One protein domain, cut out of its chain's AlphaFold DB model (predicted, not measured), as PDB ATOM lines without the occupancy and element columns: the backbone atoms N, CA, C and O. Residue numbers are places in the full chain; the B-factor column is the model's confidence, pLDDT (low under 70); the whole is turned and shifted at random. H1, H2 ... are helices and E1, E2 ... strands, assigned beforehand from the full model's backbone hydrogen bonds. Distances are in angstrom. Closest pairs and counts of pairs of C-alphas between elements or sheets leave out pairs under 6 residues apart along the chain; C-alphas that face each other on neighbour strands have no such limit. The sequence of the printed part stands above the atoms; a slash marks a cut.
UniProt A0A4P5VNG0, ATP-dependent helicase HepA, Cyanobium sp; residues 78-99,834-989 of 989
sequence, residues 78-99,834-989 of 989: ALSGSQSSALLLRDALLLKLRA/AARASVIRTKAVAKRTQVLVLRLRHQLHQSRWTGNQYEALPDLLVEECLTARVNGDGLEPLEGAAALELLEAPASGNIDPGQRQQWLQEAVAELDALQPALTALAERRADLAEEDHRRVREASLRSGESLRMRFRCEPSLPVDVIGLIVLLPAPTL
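AT A GLANCE: This is residues 78 to 99 and 834 to 989 of the 989 residues of the protein "ATP-dependent helicase HepA" of Cyanobium sp (UniProt A0A4P5VNG0). A long, strongly twisted sheet, built along the strand E2, makes a rod and curls round the long helix H4; H1 and H2 cover one face of the sheet, and H3 crosses the opposite face over E1 and E8. E3, E7 and the far part of E2 reach to one end of the rod, while E1, E6 and H3 lie toward the other, and the loop residues 956 to 961 stick out. The printed part has 178 residues with four named helices and eight named strands, in the order H1 E1 E2 E3 E4 E5 H2 E6 H3 H4 E7 E8. The sheet is branched and mixed, and the class is mixed, helices and strands. The whole is loose, with a radius of gyration of the C-alphas of 20.1 A and spans of 72 by 29 by 28 A.

IN THESE COORDINATES: E2, residues 849 to 865, measures 48.6 A from C-alpha 849 at (10.980, 93.264, -1.819) to C-alpha 865 at (45.366, 61.586, 11.551). E4, residues 876 to 887, measures 32.0 A, and E8, residues 976 to 985, 27.0 A, ending at (7.451, 98.647, -7.265). E7 is residues 965 to 971, E1 837 to 842, E5 890 to 894, E3 870 to 872 and E6 907 to 909. H4, residues 931 to 954, measures 34.3 A, and H1, residues 83 to 96, 20.1 A. H3 is residues 913 to 925 and H2 896 to 903.

HOW THE PARTS SIT: E3 and E4 lie on one side of E2, E7 and E8 on the other side, each antiparallel to it. N 856 and O 880 of E2 and E4 are 2.9 A apart, within hydrogen-bond range, as are N 861 and O 968 of E2 and E7, 2.8 A, and N 851 and O 981 of E2 and E8, 2.8 A. E2 and E3 form a hairpin, with N 864 and O 871 2.8 A apart. E4 bends by 57 degrees at residue 883 and forms a hairpin with E5, with N 885 and O 892 2.8 A apart. E1 is parallel to E8, with N 840 and O 982 3.0 A apart, and antiparallel to E6, with N 908 and O 841 2.8 A apart. The closest C-alphas of H4 and E7 are those of Ala 942 and Cys 969, 5.3 A. H1 runs along the strands at a height of 8.6 A over the sheet. H3 runs across them at 8.8 A, at 67 degrees to E1 on the local plane. H1 and H2 are close but not clearly touching, with C-alphas 87 and 903 closest, 6.5 A. Every O i to N i+4 pair is within hydrogen-bond range in H1 and H3, against 3 of 4 in H2 and 19 of 20 in H4.

THE WHOLE: The C-alphas farthest apart, Asn 868 and Leu 989, are 74.0 A apart. Residues 100 to 833 are not printed, and C-alphas 99 and 834 are 23.2 A apart across the cut. Of the links printed whole, none is long. The pLDDT is under 70 at residues 955 to 962 and 988 to 989.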
ATOM      1  N   ALA A  78      17.255 105.818  10.508       88.19
ATOM      2  CA  ALA A  78      17.495 107.260  10.453       88.19
ATOM      3  C   ALA A  78      18.686 107.628   9.552       88.19
ATOM      4  O   ALA A  78      18.723 108.723   8.992       88.19
ATOM      5  N   LEU A  79      19.632 106.706   9.356       87.94
ATOM      6  CA  LEU A  79      20.851 106.906   8.564       87.94
ATOM      7  C   LEU A  79      20.715 106.290   7.164       87.94
ATOM      8  O   LEU A  79      21.581 105.554   6.688       87.94
ATOM      9  N   SER A  80      19.594 106.579   6.498       88.06
ATOM     10  CA  SER A  80      19.326 106.076   5.149       88.06
ATOM     11  C   SER A  80      20.179 106.788   4.092       88.06
ATOM     12  O   SER A  80      20.262 108.017   4.087       88.06
ATOM     13  N   GLY A  81      20.751 106.031   3.158       87.81
ATOM     14  CA  GLY A  81      21.503 106.565   2.022       87.81
ATOM     15  C   GLY A  81      20.850 106.270   0.675       87.81
ATOM     16  O   GLY A  81      19.696 105.845   0.584       87.81
ATOM     17  N   SER A  82      21.606 106.513  -0.396       87.88
ATOM     18  CA  SER A  82      21.206 106.153  -1.758       87.88
ATOM     19  C   SER A  82      21.464 104.671  -2.050       87.88
ATOM     20  O   SER A  82      22.329 104.047  -1.432       87.88
ATOM     21  N   GLN A  83      20.820 104.131  -3.083       86.62
ATOM     22  CA  GLN A  83      21.098 102.785  -3.604       86.62
ATOM     23  C   GLN A  83      22.585 102.527  -3.827       86.62
ATOM     24  O   GLN A  83      23.150 101.546  -3.356       86.62
ATOM     25  N   SER A  84      23.236 103.464  -4.511       87.75
ATOM     26  CA  SER A  84      24.649 103.385  -4.842       87.75
ATOM     27  C   SER A  84      25.554 103.464  -3.609       87.75
ATOM     28  O   SER A  84      26.702 103.050  -3.697       87.75
ATOM     29  N   SER A  85      25.081 103.996  -2.475       89.44
ATOM     30  CA  SER A  85      25.846 104.030  -1.216       89.44
ATOM     31  C   SER A  85      25.775 102.680  -0.496       89.44
ATOM     32  O   SER A  85      26.771 102.230   0.067       89.44
ATOM     33  N   ALA A  86      24.633 101.992  -0.594       87.56
ATOM     34  CA  ALA A  86      24.455 100.641  -0.076       87.56
ATOM     35  C   ALA A  86      25.182  99.595  -0.943       87.56
ATOM     36  O   ALA A  86      25.810  98.680  -0.415       87.56
ATOM     37  N   LEU A  87      25.172  99.766  -2.272       89.25
ATOM     38  CA  LEU A  87      25.969  98.940  -3.184       89.25
ATOM     39  C   LEU A  87      27.475  99.106  -2.929       89.25
ATOM     40  O   LEU A  87      28.193  98.111  -2.881       89.25
ATOM     41  N   LEU A  88      27.935 100.342  -2.701       92.06
ATOM     42  CA  LEU A  88      29.335 100.618  -2.379       92.06
ATOM     43  C   LEU A  88      29.780  99.902  -1.095       92.06
ATOM     44  O   LEU A  88      30.862  99.320  -1.062       92.06
ATOM     45  N   LEU A  89      28.929  99.894  -0.061       91.06
ATOM     46  CA  LEU A  89      29.175  99.133   1.163       91.06
ATOM     47  C   LEU A  89      29.293  97.628   0.885       91.06
ATOM     48  O   LEU A  89      30.224  96.996   1.377       91.06
ATOM     49  N   ARG A  90      28.387  97.049   0.085       89.38
ATOM     50  CA  ARG A  90      28.464  95.628  -0.287       89.38
ATOM     51  C   ARG A  90      29.799  95.299  -0.960       89.38
ATOM     52  O   ARG A  90      30.446  94.335  -0.560       89.38
ATOM     53  N   ASP A  91      30.205  96.075  -1.966       90.38
ATOM     54  CA  ASP A  91      31.456  95.818  -2.690       90.38
ATOM     55  C   ASP A  91      32.677  95.939  -1.763       90.38
ATOM     56  O   ASP A  91      33.589  95.115  -1.828       90.38
ATOM     57  N   ALA A  92      32.671  96.918  -0.851       90.94
ATOM     58  CA  ALA A  92      33.720  97.074   0.152       90.94
ATOM     59  C   ALA A  92      33.812  95.859   1.090       90.94
ATOM     60  O   ALA A  92      34.910  95.366   1.341       90.94
ATOM     61  N   LEU A  93      32.680  95.335   1.573       87.12
ATOM     62  CA  LEU A  93      32.656  94.149   2.437       87.12
ATOM     63  C   LEU A  93      33.177  92.904   1.715       87.12
ATOM     64  O   LEU A  93      33.995  92.181   2.278       87.12
ATOM     65  N   LEU A  94      32.747  92.690   0.469       86.88
ATOM     66  CA  LEU A  94      33.171  91.560  -0.360       86.88
ATOM     67  C   LEU A  94      34.696  91.561  -0.578       86.88
ATOM     68  O   LEU A  94      35.374  90.560  -0.340       86.88
ATOM     69  N   LEU A  95      35.262  92.710  -0.955       86.81
ATOM     70  CA  LEU A  95      36.698  92.847  -1.231       86.81
ATOM     71  C   LEU A  95      37.561  92.873   0.044       86.81
ATOM     72  O   LEU A  95      38.752  92.540   0.006       86.81
ATOM     73  N   LYS A  96      36.957  93.194   1.194       84.31
ATOM     74  CA  LYS A  96      37.595  93.126   2.514       84.31
ATOM     75  C   LYS A  96      37.723  91.698   3.057       84.31
ATOM     76  O   LYS A  96      38.545  91.470   3.944       84.31
ATOM     77  N   LEU A  97      36.979  90.722   2.526       83.12
ATOM     78  CA  LEU A  97      37.119  89.326   2.952       83.12
ATOM     79  C   LEU A  97      38.570  88.845   2.765       83.12
ATOM     80  O   LEU A  97      39.193  89.046   1.716       83.12
ATOM     81  N   ARG A  98      39.122  88.238   3.819       77.00
ATOM     82  CA  ARG A  98      40.462  87.614   3.840       77.00
ATOM     83  C   ARG A  98      40.393  86.126   4.142       77.00
ATOM     84  O   ARG A  98      41.197  85.358   3.635       77.00
ATOM     85  N   ALA A  99      39.399  85.726   4.927       80.19
ATOM     86  CA  ALA A  99      39.112  84.344   5.268       80.19
ATOM     87  C   ALA A  99      37.860  83.858   4.520       80.19
ATOM     88  O   ALA A  99      36.916  83.393   5.146       80.19
ATOM     89  N   ALA A 834      28.568 106.041   2.249       89.50
ATOM     90  CA  ALA A 834      28.179 104.642   2.329       89.50
ATOM     91  C   ALA A 834      27.133 104.457   3.433       89.50
ATOM     92  O   ALA A 834      27.352 104.866   4.571       89.50
ATOM     93  N   ALA A 835      26.005 103.829   3.103       90.69
ATOM     94  CA  ALA A 835      24.906 103.634   4.040       90.69
ATOM     95  C   ALA A 835      24.527 102.166   4.174       90.69
ATOM     96  O   ALA A 835      24.621 101.378   3.234       90.69
ATOM     97  N   ARG A 836      24.034 101.826   5.364       93.12
ATOM     98  CA  ARG A 836      23.567 100.481   5.711       93.12
ATOM     99  C   ARG A 836      22.090 100.266   5.392       93.12
ATOM    100  O   ARG A 836      21.638  99.131   5.373       93.12
ATOM    101  N   ALA A 837      21.339 101.334   5.141       93.31
ATOM    102  CA  ALA A 837      19.912 101.277   4.863       93.31
ATOM    103  C   ALA A 837      19.567 102.111   3.621       93.31
ATOM    104  O   ALA A 837      20.042 103.239   3.477       93.31
ATOM    105  N   SER A 838      18.739 101.580   2.720       92.81
ATOM    106  CA  SER A 838      18.294 102.293   1.513       92.81
ATOM    107  C   SER A 838      16.893 101.856   1.087       92.81
ATOM    108  O   SER A 838      16.524 100.694   1.234       92.81
ATOM    109  N   VAL A 839      16.123 102.772   0.494       93.81
ATOM    110  CA  VAL A 839      14.836 102.465  -0.151       93.81
ATOM    111  C   VAL A 839      14.839 103.049  -1.553       93.81
ATOM    112  O   VAL A 839      15.164 104.225  -1.725       93.81
ATOM    113  N   ILE A 840      14.439 102.256  -2.545       93.06
ATOM    114  CA  ILE A 840      14.275 102.727  -3.922       93.06
ATOM    115  C   ILE A 840      12.956 102.272  -4.521       93.06
ATOM    116  O   ILE A 840      12.425 101.225  -4.161       93.06
ATOM    117  N   ARG A 841      12.448 103.040  -5.486       92.88
ATOM    118  CA  ARG A 841      11.402 102.583  -6.405       92.88
ATOM    119  C   ARG A 841      12.058 102.089  -7.681       92.88
ATOM    120  O   ARG A 841      12.892 102.797  -8.231       92.88
ATOM    121  N   THR A 842      11.680 100.915  -8.167       92.69
ATOM    122  CA  THR A 842      12.235 100.362  -9.406       92.69
ATOM    123  C   THR A 842      11.216  99.507 -10.155       92.69
ATOM    124  O   THR A 842      10.262  98.993  -9.575       92.69
ATOM    125  N   LYS A 843      11.410  99.366 -11.471       92.00
ATOM    126  CA  LYS A 843      10.632  98.448 -12.320       92.00
ATOM    127  C   LYS A 843      11.096  96.992 -12.195       92.00
ATOM    128  O   LYS A 843      10.406  96.110 -12.687       92.00
ATOM    129  N   ALA A 844      12.236  96.744 -11.545       91.19
ATOM    130  CA  ALA A 844      12.787  95.400 -11.370       91.19
ATOM    131  C   ALA A 844      11.962  94.510 -10.420       91.19
ATOM    132  O   ALA A 844      12.139  93.295 -10.413       91.19
ATOM    133  N   VAL A 845      11.054  95.089  -9.623       91.12
ATOM    134  CA  VAL A 845      10.196  94.340  -8.696       91.12
ATOM    135  C   VAL A 845       8.723  94.692  -8.894       91.12
ATOM    136  O   VAL A 845       8.368  95.853  -9.078       91.12
ATOM    137  N   ALA A 846       7.855  93.681  -8.818       90.94
ATOM    138  CA  ALA A 846       6.399  93.848  -8.906       90.94
ATOM    139  C   ALA A 846       5.725  94.079  -7.538       90.94
ATOM    140  O   ALA A 846       4.592  94.547  -7.470       90.94
ATOM    141  N   LYS A 847       6.417  93.761  -6.437       92.62
ATOM    142  CA  LYS A 847       5.949  93.913  -5.049       92.62
ATOM    143  C   LYS A 847       7.082  94.417  -4.151       92.62
ATOM    144  O   LYS A 847       8.249  94.313  -4.538       92.62
ATOM    145  N   ARG A 848       6.749  94.934  -2.956       93.19
ATOM    146  CA  ARG A 848       7.747  95.303  -1.929       93.19
ATOM    147  C   ARG A 848       8.667  94.106  -1.697       93.19
ATOM    148  O   ARG A 848       8.194  93.028  -1.346       93.19
ATOM    149  N   THR A 849       9.956  94.303  -1.930       93.88
ATOM    150  CA  THR A 849      10.980  93.264  -1.819       93.88
ATOM    151  C   THR A 849      12.086  93.777  -0.915       93.88
ATOM    152  O   THR A 849      12.592  94.876  -1.129       93.88
ATOM    153  N   GLN A 850      12.452  92.998   0.097       94.88
ATOM    154  CA  GLN A 850      13.583  93.314   0.965       94.88
ATOM    155  C   GLN A 850      14.797  92.508   0.531       94.88
ATOM    156  O   GLN A 850      14.695  91.312   0.247       94.88
ATOM    157  N   VAL A 851      15.935  93.184   0.478       94.50
ATOM    158  CA  VAL A 851      17.232  92.614   0.141       94.50
ATOM    159  C   VAL A 851      18.185  92.912   1.291       94.50
ATOM    160  O   VAL A 851      18.385  94.068   1.662       94.50
ATOM    161  N   LEU A 852      18.755  91.862   1.866       94.69
ATOM    162  CA  LEU A 852      19.711  91.921   2.962       94.69
ATOM    163  C   LEU A 852      21.127  91.751   2.416       94.69
ATOM    164  O   LEU A 852      21.358  90.925   1.534       94.69
ATOM    165  N   VAL A 853      22.071  92.504   2.969       93.12
ATOM    166  CA  VAL A 853      23.511  92.271   2.810       93.12
ATOM    167  C   VAL A 853      24.006  91.683   4.123       93.12
ATOM    168  O   VAL A 853      24.019  92.364   5.152       93.12
ATOM    169  N   LEU A 854      24.358  90.405   4.087       93.50
ATOM    170  CA  LEU A 854      24.705  89.592   5.242       93.50
ATOM    171  C   LEU A 854      26.209  89.333   5.269       93.50
ATOM    172  O   LEU A 854      26.823  89.103   4.227       93.50
ATOM    173  N   ARG A 855      26.785  89.308   6.470       91.50
ATOM    174  CA  ARG A 855      28.091  88.693   6.712       91.50
ATOM    175  C   ARG A 855      27.874  87.425   7.528       91.50
ATOM    176  O   ARG A 855      27.414  87.478   8.668       91.50
ATOM    177  N   LEU A 856      28.186  86.288   6.923       91.88
ATOM    178  CA  LEU A 856      28.174  84.994   7.590       91.88
ATOM    179  C   LEU A 856      29.572  84.720   8.136       91.88
ATOM    180  O   LEU A 856      30.575  84.989   7.472       91.88
ATOM    181  N   ARG A 857      29.629  84.218   9.366       92.19
ATOM    182  CA  ARG A 857      30.853  83.816  10.056       92.19
ATOM    183  C   ARG A 857      30.692  82.352  10.434       92.19
ATOM    184  O   ARG A 857      29.661  81.988  10.994       92.19
ATOM    185  N   HIS A 858      31.695  81.535  10.156       92.75
ATOM    186  CA  HIS A 858      31.724  80.127  10.530       92.75
ATOM    187  C   HIS A 858      33.070  79.765  11.162       92.75
ATOM    188  O   HIS A 858      34.097  80.380  10.869       92.75
ATOM    189  N   GLN A 859      33.051  78.763  12.029       92.38
ATOM    190  CA  GLN A 859      34.217  78.152  12.649       92.38
ATOM    191  C   GLN A 859      34.482  76.825  11.958       92.38
ATOM    192  O   GLN A 859      33.635  75.938  11.968       92.38
ATOM    193  N   LEU A 860      35.648  76.699  11.334       91.25
ATOM    194  CA  LEU A 860      36.088  75.460  10.714       91.25
ATOM    195  C   LEU A 860      37.056  74.749  11.657       91.25
ATOM    196  O   LEU A 860      38.219  75.140  11.788       91.25
ATOM    197  N   HIS A 861      36.565  73.683  12.273       91.69
ATOM    198  CA  HIS A 861      37.348  72.764  13.080       91.69
ATOM    199  C   HIS A 861      38.017  71.732  12.183       91.69
ATOM    200  O   HIS A 861      37.390  71.161  11.282       91.69
ATOM    201  N   GLN A 862      39.292  71.468  12.450       89.19
ATOM    202  CA  GLN A 862      40.101  70.562  11.648       89.19
ATOM    203  C   GLN A 862      40.896  69.616  12.538       89.19
ATOM    204  O   GLN A 862      41.426  70.006  13.576       89.19
ATOM    205  N   SER A 863      41.017  68.361  12.117       87.38
ATOM    206  CA  SER A 863      41.935  67.422  12.760       87.38
ATOM    207  C   SER A 863      42.589  66.491  11.752       87.38
ATOM    208  O   SER A 863      41.966  66.093  10.766       87.38
ATOM    209  N   ARG A 864      43.847  66.141  12.016       85.50
ATOM    210  CA  ARG A 864      44.698  65.318  11.156       85.50
ATOM    211  C   ARG A 864      45.016  63.991  11.827       85.50
ATOM    212  O   ARG A 864      45.374  63.951  13.000       85.50
ATOM    213  N   TRP A 865      44.930  62.897  11.084       80.44
ATOM    214  CA  TRP A 865      45.366  61.586  11.551       80.44
ATOM    215  C   TRP A 865      46.893  61.492  11.575       80.44
ATOM    216  O   TRP A 865      47.554  61.702  10.562       80.44
ATOM    217  N   THR A 866      47.448  61.102  12.719       73.31
ATOM    218  CA  THR A 866      48.900  60.961  12.946       73.31
ATOM    219  C   THR A 866      49.382  59.506  12.906       73.31
ATOM    220  O   THR A 866      50.519  59.209  13.255       73.31
ATOM    221  N   GLY A 867      48.519  58.566  12.509       73.81
ATOM    222  CA  GLY A 867      48.798  57.123  12.529       73.81
ATOM    223  C   GLY A 867      48.131  56.401  13.700       73.81
ATOM    224  O   GLY A 867      47.606  55.309  13.502       73.81
ATOM    225  N   ASN A 868      48.078  57.044  14.872       79.00
ATOM    226  CA  ASN A 868      47.480  56.478  16.090       79.00
ATOM    227  C   ASN A 868      46.256  57.258  16.596       79.00
ATOM    228  O   ASN A 868      45.371  56.669  17.212       79.00
ATOM    229  N   GLN A 869      46.210  58.573  16.368       85.19
ATOM    230  CA  GLN A 869      45.133  59.445  16.841       85.19
ATOM    231  C   GLN A 869      44.910  60.631  15.897       85.19
ATOM    232  O   GLN A 869      45.771  60.956  15.078       85.19
ATOM    233  N   TYR A 870      43.758  61.288  16.031       83.62
ATOM    234  CA  TYR A 870      43.518  62.585  15.403       83.62
ATOM    235  C   TYR A 870      44.102  63.692  16.284       83.62
ATOM    236  O   TYR A 870      43.737  63.812  17.451       83.62
ATOM    237  N   GLU A 871      45.005  64.484  15.723       84.12
ATOM    238  CA  GLU A 871      45.530  65.705  16.326       84.12
ATOM    239  C   GLU A 871      44.710  66.900  15.835       84.12
ATOM    240  O   GLU A 871      44.439  67.022  14.638       84.12
ATOM    241  N   ALA A 872      44.274  67.760  16.755       84.62
ATOM    242  CA  ALA A 872      43.525  68.962  16.413       84.62
ATOM    243  C   ALA A 872      44.456  70.012  15.792       84.62
ATOM    244  O   ALA A 872      45.500  70.342  16.356       84.62
ATOM    245  N   LEU A 873      44.058  70.546  14.640       85.25
ATOM    246  CA  LEU A 873      44.673  71.728  14.047       85.25
ATOM    247  C   LEU A 873      43.980  72.994  14.578       85.25
ATOM    248  O   LEU A 873      42.894  72.897  15.150       85.25
ATOM    249  N   PRO A 874      44.584  74.186  14.412       83.00
ATOM    250  CA  PRO A 874      43.954  75.432  14.829       83.00
ATOM    251  C   PRO A 874      42.588  75.642  14.164       83.00
ATOM    252  O   PRO A 874      42.452  75.482  12.948       83.00
ATOM    253  N   ASP A 875      41.602  76.056  14.959       87.44
ATOM    254  CA  ASP A 875      40.285  76.444  14.457       87.44
ATOM    255  C   ASP A 875      40.402  77.675  13.562       87.44
ATOM    256  O   ASP A 875      41.047  78.669  13.913       87.44
ATOM    257  N   LEU A 876      39.747  77.629  12.406       89.06
ATOM    258  CA  LEU A 876      39.787  78.716  11.438       89.06
ATOM    259  C   LEU A 876      38.473  79.484  11.408       89.06
ATOM    260  O   LEU A 876      37.395  78.926  11.577       89.06
ATOM    261  N   LEU A 877      38.572  80.774  11.104       89.75
ATOM    262  CA  LEU A 877      37.426  81.593  10.731       89.75
ATOM    263  C   LEU A 877      37.157  81.416   9.232       89.75
ATOM    264  O   LEU A 877      38.091  81.451   8.429       89.75
ATOM    265  N   VAL A 878      35.897  81.244   8.854       90.12
ATOM    266  CA  VAL A 878      35.406  81.309   7.473       90.12
ATOM    267  C   VAL A 878      34.372  82.427   7.413       90.12
ATOM    268  O   VAL A 878      33.480  82.497   8.253       90.12
ATOM    269  N   GLU A 879      34.502  83.321   6.445       89.06
ATOM    270  CA  GLU A 879      33.652  84.493   6.287       89.06
ATOM    271  C   GLU A 879      33.065  84.549   4.884       89.06
ATOM    272  O   GLU A 879      33.766  84.352   3.892       89.06
ATOM    273  N   GLU A 880      31.791  84.901   4.795       88.75
ATOM    274  CA  GLU A 880      31.099  85.075   3.526       88.75
ATOM    275  C   GLU A 880      30.307  86.384   3.532       88.75
ATOM    276  O   GLU A 880      29.666  86.726   4.526       88.75
ATOM    277  N   CYS A 881      30.334  87.117   2.419       89.81
ATOM    278  CA  CYS A 881      29.464  88.268   2.194       89.81
ATOM    279  C   CYS A 881      28.383  87.867   1.190       89.81
ATOM    280  O   CYS A 881      28.664  87.721   0.002       89.81
ATOM    281  N   LEU A 882      27.148  87.731   1.664       90.56
ATOM    282  CA  LEU A 882      26.037  87.195   0.886       90.56
ATOM    283  C   LEU A 882      24.908  88.219   0.777       90.56
ATOM    284  O   LEU A 882      24.508  88.836   1.764       90.56
ATOM    285  N   THR A 883      24.354  88.371  -0.421       92.44
ATOM    286  CA  THR A 883      23.102  89.106  -0.619       92.44
ATOM    287  C   THR A 883      21.944  88.115  -0.548       92.44
ATOM    288  O   THR A 883      22.003  87.069  -1.184       92.44
ATOM    289  N   ALA A 884      20.877  88.424   0.188       94.44
ATOM    290  CA  ALA A 884      19.704  87.556   0.283       94.44
ATOM    291  C   ALA A 884      18.406  88.339   0.080       94.44
ATOM    292  O   ALA A 884      18.238  89.436   0.608       94.44
ATOM    293  N   ARG A 885      17.465  87.765  -0.668       94.81
ATOM    294  CA  ARG A 885      16.101  88.276  -0.817       94.81
ATOM    295  C   ARG A 885      15.193  87.647   0.232       94.81
ATOM    296  O   ARG A 885      15.186  86.430   0.399       94.81
ATOM    297  N   VAL A 886      14.379  88.468   0.885       93.81
ATOM    298  CA  VAL A 886      13.303  87.991   1.763       93.81
ATOM    299  C   VAL A 886      12.126  87.519   0.907       93.81
ATOM    300  O   VAL A 886      11.636  88.262   0.050       93.81
ATOM    301  N   ASN A 887      11.667  86.287   1.130       87.88
ATOM    302  CA  ASN A 887      10.526  85.694   0.438       87.88
ATOM    303  C   ASN A 887       9.575  85.022   1.441       87.88
ATOM    304  O   ASN A 887       9.763  83.864   1.816       87.88
ATOM    305  N   GLY A 888       8.551  85.764   1.877       83.81
ATOM    306  CA  GLY A 888       7.715  85.348   3.007       83.81
ATOM    307  C   GLY A 888       8.558  85.278   4.280       83.81
ATOM    308  O   GLY A 888       9.324  86.201   4.540       83.81
ATOM    309  N   ASP A 889       8.475  84.161   4.998       82.69
ATOM    310  CA  ASP A 889       9.281  83.902   6.202       82.69
ATOM    311  C   ASP A 889      10.661  83.285   5.882       82.69
ATOM    312  O   ASP A 889      11.407  82.907   6.781       82.69
ATOM    313  N   GLY A 890      10.999  83.132   4.596       89.44
ATOM    314  CA  GLY A 890      12.247  82.529   4.129       89.44
ATOM    315  C   GLY A 890      13.248  83.534   3.556       89.44
ATOM    316  O   GLY A 890      12.905  84.654   3.172       89.44
ATOM    317  N   LEU A 891      14.501  83.086   3.432       92.56
ATOM    318  CA  LEU A 891      15.580  83.806   2.757       92.56
ATOM    319  C   LEU A 891      16.082  83.022   1.549       92.56
ATOM    320  O   LEU A 891      16.428  81.843   1.652       92.56
ATOM    321  N   GLU A 892      16.156  83.713   0.422       92.81
ATOM    322  CA  GLU A 892      16.698  83.212  -0.831       92.81
ATOM    323  C   GLU A 892      18.055  83.880  -1.097       92.81
ATOM    324  O   GLU A 892      18.099  85.104  -1.264       92.81
ATOM    325  N   PRO A 893      19.166  83.126  -1.110       91.12
ATOM    326  CA  PRO A 893      20.473  83.679  -1.447       91.12
ATOM    327  C   PRO A 893      20.501  84.143  -2.908       91.12
ATOM    328  O   PRO A 893      20.001  83.459  -3.799       91.12
ATOM    329  N   LEU A 894      21.093  85.311  -3.152       88.38
ATOM    330  CA  LEU A 894      21.315  85.878  -4.476       88.38
ATOM    331  C   LEU A 894      22.820  85.945  -4.735       88.38
ATOM    332  O   LEU A 894      23.536  86.708  -4.085       88.38
ATOM    333  N   GLU A 895      23.287  85.171  -5.707       76.88
ATOM    334  CA  GLU A 895      24.703  85.071  -6.067       76.88
ATOM    335  C   GLU A 895      24.991  85.815  -7.385       76.88
ATOM    336  O   GLU A 895      24.120  85.972  -8.248       76.88
ATOM    337  N   GLY A 896      26.220  86.326  -7.521       73.94
ATOM    338  CA  GLY A 896      26.730  86.929  -8.757       73.94
ATOM    339  C   GLY A 896      25.822  87.997  -9.384       73.94
ATOM    340  O   GLY A 896      25.518  89.029  -8.773       73.94
ATOM    341  N   ALA A 897      25.421  87.751 -10.635       78.31
ATOM    342  CA  ALA A 897      24.629  88.670 -11.451       78.31
ATOM    343  C   ALA A 897      23.220  88.916 -10.889       78.31
ATOM    344  O   ALA A 897      22.758  90.052 -10.914       78.31
ATOM    345  N   ALA A 898      22.570  87.905 -10.302       84.00
ATOM    346  CA  ALA A 898      21.205  88.039  -9.783       84.00
ATOM    347  C   ALA A 898      21.114  89.054  -8.629       84.00
ATOM    348  O   ALA A 898      20.148  89.811  -8.518       84.00
ATOM    349  N   ALA A 899      22.147  89.117  -7.780       84.75
ATOM    350  CA  ALA A 899      22.244  90.154  -6.756       84.75
ATOM    351  C   ALA A 899      22.432  91.543  -7.384       84.75
ATOM    352  O   ALA A 899      21.783  92.503  -6.970       84.75
ATOM    353  N   LEU A 900      23.313  91.653  -8.382       85.69
ATOM    354  CA  LEU A 900      23.603  92.919  -9.055       85.69
ATOM    355  C   LEU A 900      22.402  93.465  -9.825       85.69
ATOM    356  O   LEU A 900      22.131  94.652  -9.716       85.69
ATOM    357  N   GLU A 901      21.633  92.620 -10.510       87.88
ATOM    358  CA  GLU A 901      20.421  93.025 -11.234       87.88
ATOM    359  C   GLU A 901      19.431  93.783 -10.342       87.88
ATOM    360  O   GLU A 901      18.842  94.775 -10.768       87.88
ATOM    361  N   LEU A 902      19.273  93.355  -9.085       87.62
ATOM    362  CA  LEU A 902      18.416  94.038  -8.116       87.62
ATOM    363  C   LEU A 902      19.088  95.267  -7.498       87.62
ATOM    364  O   LEU A 902      18.439  96.296  -7.303       87.62
ATOM    365  N   LEU A 903      20.377  95.171  -7.167       86.50
ATOM    366  CA  LEU A 903      21.110  96.230  -6.472       86.50
ATOM    367  C   LEU A 903      21.511  97.400  -7.379       86.50
ATOM    368  O   LEU A 903      21.663  98.510  -6.878       86.50
ATOM    369  N   GLU A 904      21.634  97.182  -8.687       89.06
ATOM    370  CA  GLU A 904      21.926  98.194  -9.715       89.06
ATOM    371  C   GLU A 904      20.668  98.622 -10.493       89.06
ATOM    372  O   GLU A 904      20.741  99.483 -11.370       89.06
ATOM    373  N   ALA A 905      19.497  98.066 -10.155       88.06
ATOM    374  CA  ALA A 905      18.239  98.371 -10.825       88.06
ATOM    375  C   ALA A 905      17.966  99.888 -10.859       88.06
ATOM    376  O   ALA A 905      17.984 100.530  -9.805       88.06
ATOM    377  N   PRO A 906      17.651 100.488 -12.021       87.56
ATOM    378  CA  PRO A 906      17.476 101.929 -12.119       87.56
ATOM    379  C   PRO A 906      16.288 102.396 -11.275       87.56
ATOM    380  O   PRO A 906      15.202 101.798 -11.300       87.56
ATOM    381  N   ALA A 907      16.493 103.492 -10.544       88.50
ATOM    382  CA  ALA A 907      15.440 104.128  -9.772       88.50
ATOM    383  C   ALA A 907      14.398 104.762 -10.710       88.50
ATOM    384  O   ALA A 907      14.738 105.514 -11.622       88.50
ATOM    385  N   SER A 908      13.117 104.474 -10.485       89.19
ATOM    386  CA  SER A 908      12.000 105.005 -11.278       89.19
ATOM    387  C   SER A 908      11.435 106.323 -10.742       89.19
ATOM    388  O   SER A 908      10.633 106.961 -11.421       89.19
ATOM    389  N   GLY A 909      11.839 106.745  -9.541       84.06
ATOM    390  CA  GLY A 909      11.436 108.015  -8.947       84.06
ATOM    391  C   GLY A 909      11.960 108.199  -7.525       84.06
ATOM    392  O   GLY A 909      12.371 107.238  -6.870       84.06
ATOM    393  N   ASN A 910      11.922 109.443  -7.046       83.44
ATOM    394  CA  ASN A 910      12.303 109.784  -5.677       83.44
ATOM    395  C   ASN A 910      11.231 109.341  -4.673       83.44
ATOM    396  O   ASN A 910      10.038 109.308  -4.974       83.44
ATOM    397  N   ILE A 911      11.674 109.018  -3.459       86.44
ATOM    398  CA  ILE A 911      10.813 108.697  -2.319       86.44
ATOM    399  C   ILE A 911      11.004 109.789  -1.277       86.44
ATOM    400  O   ILE A 911      12.148 110.136  -0.958       86.44
ATOM    401  N   ASP A 912       9.887 110.290  -0.752       88.12
ATOM    402  CA  ASP A 912       9.866 111.243   0.353       88.12
ATOM    403  C   ASP A 912      10.669 110.714   1.566       88.12
ATOM    404  O   ASP A 912      10.558 109.525   1.891       88.12
ATOM    405  N   PRO A 913      11.487 111.547   2.239       85.56
ATOM    406  CA  PRO A 913      12.302 111.112   3.374       85.56
ATOM    407  C   PRO A 913      11.505 110.485   4.525       85.56
ATOM    408  O   PRO A 913      11.958 109.491   5.092       85.56
ATOM    409  N   GLY A 914      10.313 111.003   4.842       87.75
ATOM    410  CA  GLY A 914       9.467 110.457   5.906       87.75
ATOM    411  C   GLY A 914       8.937 109.071   5.545       87.75
ATOM    412  O   GLY A 914       9.041 108.133   6.334       87.75
ATOM    413  N   GLN A 915       8.468 108.907   4.303       89.31
ATOM    414  CA  GLN A 915       8.042 107.600   3.791       89.31
ATOM    415  C   GLN A 915       9.202 106.592   3.768       89.31
ATOM    416  O   GLN A 915       9.020 105.424   4.106       89.31
ATOM    417  N   ARG A 916      10.406 107.028   3.382       88.94
ATOM    418  CA  ARG A 916      11.612 106.189   3.389       88.94
ATOM    419  C   ARG A 916      11.926 105.669   4.789       88.94
ATOM    420  O   ARG A 916      12.161 104.474   4.945       88.94
ATOM    421  N   GLN A 917      11.925 106.556   5.782       90.31
ATOM    422  CA  GLN A 917      12.223 106.194   7.163       90.31
ATOM    423  C   GLN A 917      11.194 105.201   7.713       90.31
ATOM    424  O   GLN A 917      11.585 104.212   8.325       90.31
ATOM    425  N   GLN A 918       9.907 105.413   7.426       92.69
ATOM    426  CA  GLN A 918       8.847 104.491   7.830       92.69
ATOM    427  C   GLN A 918       9.059 103.084   7.245       92.69
ATOM    428  O   GLN A 918       9.080 102.107   7.990       92.69
ATOM    429  N   TRP A 919       9.301 102.971   5.934       93.38
ATOM    430  CA  TRP A 919       9.539 101.667   5.297       93.38
ATOM    431  C   TRP A 919      10.761 100.935   5.858       93.38
ATOM    432  O   TRP A 919      10.760  99.705   5.925       93.38
ATOM    433  N   LEU A 920      11.808 101.674   6.235       93.38
ATOM    434  CA  LEU A 920      13.000 101.103   6.860       93.38
ATOM    435  C   LEU A 920      12.742 100.673   8.303       93.38
ATOM    436  O   LEU A 920      13.209  99.609   8.687       93.38
ATOM    437  N   GLN A 921      11.991 101.450   9.086       94.69
ATOM    438  CA  GLN A 921      11.601 101.064  10.446       94.69
ATOM    439  C   GLN A 921      10.778  99.775  10.443       94.69
ATOM    440  O   GLN A 921      11.077  98.864  11.211       94.69
ATOM    441  N   GLU A 922       9.799  99.675   9.540       93.44
ATOM    442  CA  GLU A 922       9.011  98.455   9.342       93.44
ATOM    443  C   GLU A 922       9.916  97.278   8.948       93.44
ATOM    444  O   GLU A 922       9.871  96.227   9.578       93.44
ATOM    445  N   ALA A 923      10.806  97.464   7.969       93.00
ATOM    446  CA  ALA A 923      11.708  96.404   7.520       93.00
ATOM    447  C   ALA A 923      12.725  95.958   8.592       93.00
ATOM    448  O   ALA A 923      13.034  94.776   8.672       93.00
ATOM    449  N   VAL A 924      13.234  96.868   9.434       93.75
ATOM    450  CA  VAL A 924      14.123  96.509  10.555       93.75
ATOM    451  C   VAL A 924      13.364  95.732  11.632       93.75
ATOM    452  O   VAL A 924      13.898  94.754  12.144       93.75
ATOM    453  N   ALA A 925      12.122  96.114  11.944       92.44
ATOM    454  CA  ALA A 925      11.291  95.391  12.910       92.44
ATOM    455  C   ALA A 925      10.950  93.960  12.448       92.44
ATOM    456  O   ALA A 925      10.804  93.058  13.269       92.44
ATOM    457  N   GLU A 926      10.861  93.733  11.134       92.12
ATOM    458  CA  GLU A 926      10.627  92.408  10.548       92.12
ATOM    459  C   GLU A 926      11.845  91.456  10.681       92.12
ATOM    460  O   GLU A 926      11.676  90.239  10.595       92.12
ATOM    461  N   LEU A 927      13.061  91.962  10.950       90.81
ATOM    462  CA  LEU A 927      14.277  91.133  11.052       90.81
ATOM    463  C   LEU A 927      14.254  90.149  12.228       90.81
ATOM    464  O   LEU A 927      14.828  89.064  12.118       90.81
ATOM    465  N   ASP A 928      13.585  90.492  13.332       89.69
ATOM    466  CA  ASP A 928      13.479  89.605  14.497       89.69
ATOM    467  C   ASP A 928      12.722  88.314  14.148       89.69
ATOM    468  O   ASP A 928      13.120  87.223  14.557       89.69
ATOM    469  N   ALA A 929      11.679  88.416  13.317       91.75
ATOM    470  CA  ALA A 929      10.925  87.260  12.832       91.75
ATOM    471  C   ALA A 929      11.736  86.393  11.849       91.75
ATOM    472  O   ALA A 929      11.478  85.197  11.726       91.75
ATOM    473  N   LEU A 930      12.742  86.974  11.186       92.75
ATOM    474  CA  LEU A 930      13.606  86.286  10.221       92.75
ATOM    475  C   LEU A 930      14.802  85.566  10.867       92.75
ATOM    476  O   LEU A 930      15.524  84.861  10.163       92.75
ATOM    477  N   GLN A 931      15.019  85.677  12.184       92.31
ATOM    478  CA  GLN A 931      16.138  85.015  12.877       92.31
ATOM    479  C   GLN A 931      16.223  83.490  12.646       92.31
ATOM    480  O   GLN A 931      17.328  82.997  12.388       92.31
ATOM    481  N   PRO A 932      15.113  82.718  12.650       94.56
ATOM    482  CA  PRO A 932      15.161  81.295  12.306       94.56
ATOM    483  C   PRO A 932      15.624  81.050  10.863       94.56
ATOM    484  O   PRO A 932      16.417  80.145  10.613       94.56
ATOM    485  N   ALA A 933      15.186  81.883   9.914       94.88
ATOM    486  CA  ALA A 933      15.585  81.779   8.512       94.88
ATOM    487  C   ALA A 933      17.055  82.175   8.293       94.88
ATOM    488  O   ALA A 933      17.742  81.536   7.496       94.88
ATOM    489  N   LEU A 934      17.548  83.191   9.011       94.62
ATOM    490  CA  LEU A 934      18.961  83.586   9.025       94.62
ATOM    491  C   LEU A 934      19.842  82.453   9.564       94.62
ATOM    492  O   LEU A 934      20.859  82.128   8.956       94.62
ATOM    493  N   THR A 935      19.418  81.821  10.662       95.44
ATOM    494  CA  THR A 935      20.121  80.679  11.267       95.44
ATOM    495  C   THR A 935      20.180  79.498  10.301       95.44
ATOM    496  O   THR A 935      21.268  79.017   9.996       95.44
ATOM    497  N   ALA A 936      19.041  79.106   9.720       95.19
ATOM    498  CA  ALA A 936      18.983  78.018   8.744       95.19
ATOM    499  C   ALA A 936      19.811  78.310   7.478       95.19
ATOM    500  O   ALA A 936      20.385  77.403   6.878       95.19
ATOM    501  N   LEU A 937      19.885  79.573   7.042       94.94
ATOM    502  CA  LEU A 937      20.761  79.968   5.939       94.94
ATOM    503  C   LEU A 937      22.239  79.816   6.321       94.94
ATOM    504  O   LEU A 937      23.001  79.275   5.526       94.94
ATOM    505  N   ALA A 938      22.632  80.258   7.518       94.81
ATOM    506  CA  ALA A 938      24.003  80.135   8.004       94.81
ATOM    507  C   ALA A 938      24.436  78.670   8.167       94.81
ATOM    508  O   ALA A 938      25.551  78.334   7.786       94.81
ATOM    509  N   GLU A 939      23.563  77.794   8.665       95.62
ATOM    510  CA  GLU A 939      23.817  76.347   8.746       95.62
ATOM    511  C   GLU A 939      24.060  75.747   7.355       95.62
ATOM    512  O   GLU A 939      25.108  75.155   7.118       95.62
ATOM    513  N   ARG A 940      23.173  76.017   6.383       94.62
ATOM    514  CA  ARG A 940      23.355  75.536   5.000       94.62
ATOM    515  C   ARG A 940      24.657  76.022   4.356       94.62
ATOM    516  O   ARG A 940      25.252  75.296   3.563       94.62
ATOM    517  N   ARG A 941      25.084  77.259   4.636       92.88
ATOM    518  CA  ARG A 941      26.358  77.793   4.117       92.88
ATOM    519  C   ARG A 941      27.569  77.216   4.851       92.88
ATOM    520  O   ARG A 941      28.592  76.998   4.209       92.88
ATOM    521  N   ALA A 942      27.447  76.900   6.142       93.50
ATOM    522  CA  ALA A 942      28.479  76.180   6.884       93.50
ATOM    523  C   ALA A 942      28.708  74.779   6.291       93.50
ATOM    524  O   ALA A 942      29.856  74.429   6.014       93.50
ATOM    525  N   ASP A 943      27.628  74.039   6.012       93.94
ATOM    526  CA  ASP A 943      27.685  72.716   5.377       93.94
ATOM    527  C   ASP A 943      28.368  72.784   4.001       93.94
ATOM    528  O   ASP A 943      29.287  72.015   3.718       93.94
ATOM    529  N   LEU A 944      27.989  73.762   3.167       90.75
ATOM    530  CA  LEU A 944      28.608  73.967   1.853       90.75
ATOM    531  C   LEU A 944      30.111  74.274   1.964       90.75
ATOM    532  O   LEU A 944      30.918  73.724   1.214       90.75
ATOM    533  N   ALA A 945      30.501  75.128   2.915       88.94
ATOM    534  CA  ALA A 945      31.904  75.443   3.159       88.94
ATOM    535  C   ALA A 945      32.693  74.206   3.623       88.94
ATOM    536  O   ALA A 945      33.838  74.020   3.207       88.94
ATOM    537  N   GLU A 946      32.099  73.342   4.450       91.38
ATOM    538  CA  GLU A 946      32.708  72.073   4.856       91.38
ATOM    539  C   GLU A 946      32.905  71.127   3.663       91.38
ATOM    540  O   GLU A 946      33.995  70.574   3.483       91.38
ATOM    541  N   GLU A 947      31.877  70.970   2.826       89.12
ATOM    542  CA  GLU A 947      31.923  70.148   1.614       89.12
ATOM    543  C   GLU A 947      32.999  70.628   0.636       89.12
ATOM    544  O   GLU A 947      33.716  69.808   0.060       89.12
ATOM    545  N   ASP A 948      33.159  71.941   0.472       86.06
ATOM    546  CA  ASP A 948      34.206  72.524  -0.365       86.06
ATOM    547  C   ASP A 948      35.612  72.169   0.143       86.06
ATOM    548  O   ASP A 948      36.456  71.722  -0.640       86.06
ATOM    549  N   HIS A 949      35.861  72.280   1.453       84.62
ATOM    550  CA  HIS A 949      37.157  71.918   2.041       84.62
ATOM    551  C   HIS A 949      37.439  70.416   1.932       84.62
ATOM    552  O   HIS A 949      38.584  70.017   1.699       84.62
ATOM    553  N   ARG A 950      36.399  69.589   2.074       85.75
ATOM    554  CA  ARG A 950      36.494  68.133   1.963       85.75
ATOM    555  C   ARG A 950      36.762  67.692   0.521       85.75
ATOM    556  O   ARG A 950      37.694  66.926   0.287       85.75
ATOM    557  N   ARG A 951      36.017  68.225  -0.454       84.31
ATOM    558  CA  ARG A 951      36.075  67.830  -1.872       84.31
ATOM    559  C   ARG A 951      37.468  67.981  -2.478       84.31
ATOM    560  O   ARG A 951      37.944  67.070  -3.153       84.31
ATOM    561  N   VAL A 952      38.141  69.103  -2.215       79.94
ATOM    562  CA  VAL A 952      39.493  69.362  -2.747       79.94
ATOM    563  C   VAL A 952      40.516  68.348  -2.215       79.94
ATOM    564  O   VAL A 952      41.474  68.013  -2.913       79.94
ATOM    565  N   ARG A 953      40.295  67.813  -1.006       78.62
ATOM    566  CA  ARG A 953      41.144  66.788  -0.383       78.62
ATOM    567  C   ARG A 953      40.752  65.357  -0.765       78.62
ATOM    568  O   ARG A 953      41.624  64.505  -0.852       78.62
ATOM    569  N   GLU A 954      39.474  65.075  -1.008       74.25
ATOM    570  CA  GLU A 954      39.001  63.738  -1.407       74.25
ATOM    571  C   GLU A 954      39.364  63.376  -2.846       74.25
ATOM    572  O   GLU A 954      39.540  62.200  -3.158       74.25
ATOM    573  N   ALA A 955      39.540  64.370  -3.718       61.66
ATOM    574  CA  ALA A 955      39.880  64.174  -5.125       61.66
ATOM    575  C   ALA A 955      41.237  63.464  -5.374       61.66
ATOM    576  O   ALA A 955      41.614  63.266  -6.533       61.66
ATOM    577  N   SER A 956      41.990  63.116  -4.323       53.25
ATOM    578  CA  SER A 956      43.220  62.311  -4.373       53.25
ATOM    579  C   SER A 956      43.100  60.881  -3.899       53.25
ATOM    580  O   SER A 956      44.013  60.096  -4.163       53.25
ATOM    581  N   LEU A 957      42.044  60.550  -3.157       58.44
ATOM    582  CA  LEU A 957      41.967  59.266  -2.481       58.44
ATOM    583  C   LEU A 957      41.834  58.163  -3.525       58.44
ATOM    584  O   LEU A 957      40.983  58.221  -4.420       58.44
ATOM    585  N   ARG A 958      42.671  57.128  -3.408       57.53
ATOM    586  CA  ARG A 958      42.463  55.914  -4.198       57.53
ATOM    587  C   ARG A 958      41.165  55.248  -3.757       57.53
ATOM    588  O   ARG A 958      40.710  55.405  -2.625       57.53
ATOM    589  N   SER A 959      40.575  54.459  -4.652       49.47
ATOM    590  CA  SER A 959      39.382  53.672  -4.324       49.47
ATOM    591  C   SER A 959      39.644  52.808  -3.079       49.47
ATOM    592  O   SER A 959      40.513  51.937  -3.105       49.47
ATOM    593  N   GLY A 960      38.921  53.082  -1.987       50.88
ATOM    594  CA  GLY A 960      39.063  52.398  -0.695       50.88
ATOM    595  C   GLY A 960      39.930  53.107   0.360       50.88
ATOM    596  O   GLY A 960      39.950  52.652   1.503       50.88
ATOM    597  N   GLU A 961      40.610  54.212   0.036       62.72
ATOM    598  CA  GLU A 961      41.302  55.051   1.026       62.72
ATOM    599  C   GLU A 961      40.319  56.021   1.703       62.72
ATOM    600  O   GLU A 961      39.410  56.562   1.077       62.72
ATOM    601  N   SER A 962      40.486  56.232   3.011       65.50
ATOM    602  CA  SER A 962      39.702  57.206   3.780       65.50
ATOM    603  C   SER A 962      40.495  58.484   3.993       65.50
ATOM    604  O   SER A 962      41.704  58.438   4.235       65.50
ATOM    605  N   LEU A 963      39.798  59.619   3.972       74.06
ATOM    606  CA  LEU A 963      40.390  60.918   4.243       74.06
ATOM    607  C   LEU A 963      41.022  60.935   5.642       74.06
ATOM    608  O   LEU A 963      40.356  60.696   6.649       74.06
ATOM    609  N   ARG A 964      42.320  61.241   5.710       77.25
ATOM    610  CA  ARG A 964      43.072  61.367   6.971       77.25
ATOM    611  C   ARG A 964      42.879  62.712   7.672       77.25
ATOM    612  O   ARG A 964      43.513  62.979   8.688       77.25
ATOM    613  N   MET A 965      41.999  63.544   7.135       82.19
ATOM    614  CA  MET A 965      41.605  64.838   7.669       82.19
ATOM    615  C   MET A 965      40.119  64.799   8.004       82.19
ATOM    616  O   MET A 965      39.327  64.203   7.275       82.19
ATOM    617  N   ARG A 966      39.726  65.446   9.098       87.69
ATOM    618  CA  ARG A 966      38.319  65.685   9.432       87.69
ATOM    619  C   ARG A 966      38.069  67.174   9.485       87.69
ATOM    620  O   ARG A 966      38.855  67.901  10.090       87.69
ATOM    621  N   PHE A 967      36.960  67.576   8.888       89.62
ATOM    622  CA  PHE A 967      36.474  68.944   8.850       89.62
ATOM    623  C   PHE A 967      35.117  68.977   9.542       89.62
ATOM    624  O   PHE A 967      34.344  68.031   9.398       89.62
ATOM    625  N   ARG A 968      34.858  70.034  10.306       93.38
ATOM    626  CA  ARG A 968      33.537  70.340  10.847       93.38
ATOM    627  C   ARG A 968      33.350  71.846  10.832       93.38
ATOM    628  O   ARG A 968      34.145  72.544  11.457       93.38
ATOM    629  N   CYS A 969      32.350  72.339  10.117       93.62
ATOM    630  CA  CYS A 969      32.081  73.767  10.005       93.62
ATOM    631  C   CYS A 969      30.826  74.138  10.804       93.62
ATOM    632  O   CYS A 969      29.760  73.575  10.582       93.62
ATOM    633  N   GLU A 970      30.936  75.086  11.732       94.56
ATOM    634  CA  GLU A 970      29.814  75.554  12.553       94.56
ATOM    635  C   GLU A 970      29.530  77.041  12.318       94.56
ATOM    636  O   GLU A 970      30.461  77.849  12.298       94.56
ATOM    637  N   PRO A 971      28.264  77.471  12.175       93.75
ATOM    638  CA  PRO A 971      27.943  78.888  12.073       93.75
ATOM    639  C   PRO A 971      28.155  79.622  13.404       93.75
ATOM    640  O   PRO A 971      27.718  79.191  14.466       93.75
ATOM    641  N   SER A 972      28.780  80.796  13.333       91.31
ATOM    642  CA  SER A 972      28.864  81.752  14.436       91.31
ATOM    643  C   SER A 972      27.628  82.648  14.429       91.31
ATOM    644  O   SER A 972      27.475  83.508  13.563       91.31
ATOM    645  N   LEU A 973      26.745  82.447  15.405       89.38
ATOM    646  CA  LEU A 973      25.484  83.179  15.542       89.38
ATOM    647  C   LEU A 973      25.597  84.347  16.545       89.38
ATOM    648  O   LEU A 973      26.449  84.309  17.437       89.38
ATOM    649  N   PRO A 974      24.728  85.374  16.444       91.00
ATOM    650  CA  PRO A 974      23.735  85.598  15.383       91.00
ATOM    651  C   PRO A 974      24.379  86.038  14.056       91.00
ATOM    652  O   PRO A 974      25.513  86.516  14.042       91.00
ATOM    653  N   VAL A 975      23.642  85.890  12.948       91.94
ATOM    654  CA  VAL A 975      24.066  86.368  11.618       91.94
ATOM    655  C   VAL A 975      24.158  87.892  11.595       91.94
ATOM    656  O   VAL A 975      23.257  88.587  12.068       91.94
ATOM    657  N   ASP A 976      25.215  88.424  10.980       91.75
ATOM    658  CA  ASP A 976      25.420  89.866  10.898       91.75
ATOM    659  C   ASP A 976      24.629  90.464   9.728       91.75
ATOM    660  O   ASP A 976      24.991  90.311   8.557       91.75
ATOM    661  N   VAL A 977      23.562  91.204  10.039       93.62
ATOM    662  CA  VAL A 977      22.816  91.994   9.048       93.62
ATOM    663  C   VAL A 977      23.522  93.335   8.843       93.62
ATOM    664  O   VAL A 977      23.321  94.303   9.585       93.62
ATOM    665  N   ILE A 978      24.392  93.405   7.836       91.62
ATOM    666  CA  ILE A 978      25.211  94.595   7.590       91.62
ATOM    667  C   ILE A 978      24.423  95.670   6.843       91.62
ATOM    668  O   ILE A 978      24.522  96.845   7.205       91.62
ATOM    669  N   GLY A 979      23.630  95.274   5.845       92.31
ATOM    670  CA  GLY A 979      22.836  96.185   5.025       92.31
ATOM    671  C   GLY A 979      21.399  95.718   4.798       92.31
ATOM    672  O   GLY A 979      21.131  94.520   4.741       92.31
ATOM    673  N   LEU A 980      20.487  96.676   4.638       94.44
ATOM    674  CA  LEU A 980      19.064  96.472   4.374       94.44
ATOM    675  C   LEU A 980      18.600  97.403   3.249       94.44
ATOM    676  O   LEU A 980      18.657  98.629   3.363       94.44
ATOM    677  N   ILE A 981      18.121  96.823   2.155       94.06
ATOM    678  CA  ILE A 981      17.660  97.554   0.977       94.06
ATOM    679  C   ILE A 981      16.213  97.166   0.693       94.06
ATOM    680  O   ILE A 981      15.895  95.998   0.480       94.06
ATOM    681  N   VAL A 982      15.325  98.157   0.664       94.62
ATOM    682  CA  VAL A 982      13.903  97.964   0.363       94.62
ATOM    683  C   VAL A 982      13.620  98.433  -1.062       94.62
ATOM    684  O   VAL A 982      13.763  99.611  -1.394       94.62
ATOM    685  N   LEU A 983      13.199  97.501  -1.911       94.06
ATOM    686  CA  LEU A 983      12.794  97.751  -3.290       94.06
ATOM    687  C   LEU A 983      11.268  97.862  -3.350       94.06
ATOM    688  O   LEU A 983      10.546  96.916  -3.025       94.06
ATOM    689  N   LEU A 984      10.770  99.019  -3.769       94.00
ATOM    690  CA  LEU A 984       9.352  99.285  -3.985       94.00
ATOM    691  C   LEU A 984       9.027  99.200  -5.484       94.00
ATOM    692  O   LEU A 984       9.821  99.677  -6.302       94.00
ATOM    693  N   PRO A 985       7.859  98.658  -5.870       92.50
ATOM    694  CA  PRO A 985       7.451  98.647  -7.265       92.50
ATOM    695  C   PRO A 985       7.269 100.075  -7.787       92.50
ATOM    696  O   PRO A 985       6.818 100.985  -7.073       92.50
ATOM    697  N   ALA A 986       7.624 100.279  -9.054       87.56
ATOM    698  CA  ALA A 986       7.274 101.501  -9.761       87.56
ATOM    699  C   ALA A 986       5.739 101.657  -9.778       87.56
ATOM    700  O   ALA A 986       5.038 100.662  -9.971       87.56
ATOM    701  N   PRO A 987       5.201 102.872  -9.570       79.25
ATOM    702  CA  PRO A 987       3.766 103.089  -9.681       79.25
ATOM    703  C   PRO A 987       3.300 102.695 -11.088       79.25
ATOM    704  O   PRO A 987       3.848 103.172 -12.082       79.25
ATOM    705  N   THR A 988       2.316 101.799 -11.174       68.00
ATOM    706  CA  THR A 988       1.544 101.580 -12.402       68.00
ATOM    707  C   THR A 988       0.724 102.836 -12.650       68.00
ATOM    708  O   THR A 988      -0.106 103.186 -11.810       68.00
ATOM    709  N   LEU A 989       1.039 103.534 -13.745       49.12
ATOM    710  CA  LEU A 989       0.267 104.670 -14.245       49.12
ATOM    711  C   LEU A 989      -1.138 104.243 -14.667       49.12
ATOM    712  O   LEU A 989      -1.253 103.140 -15.250       49.12
TER     713      LEU A 989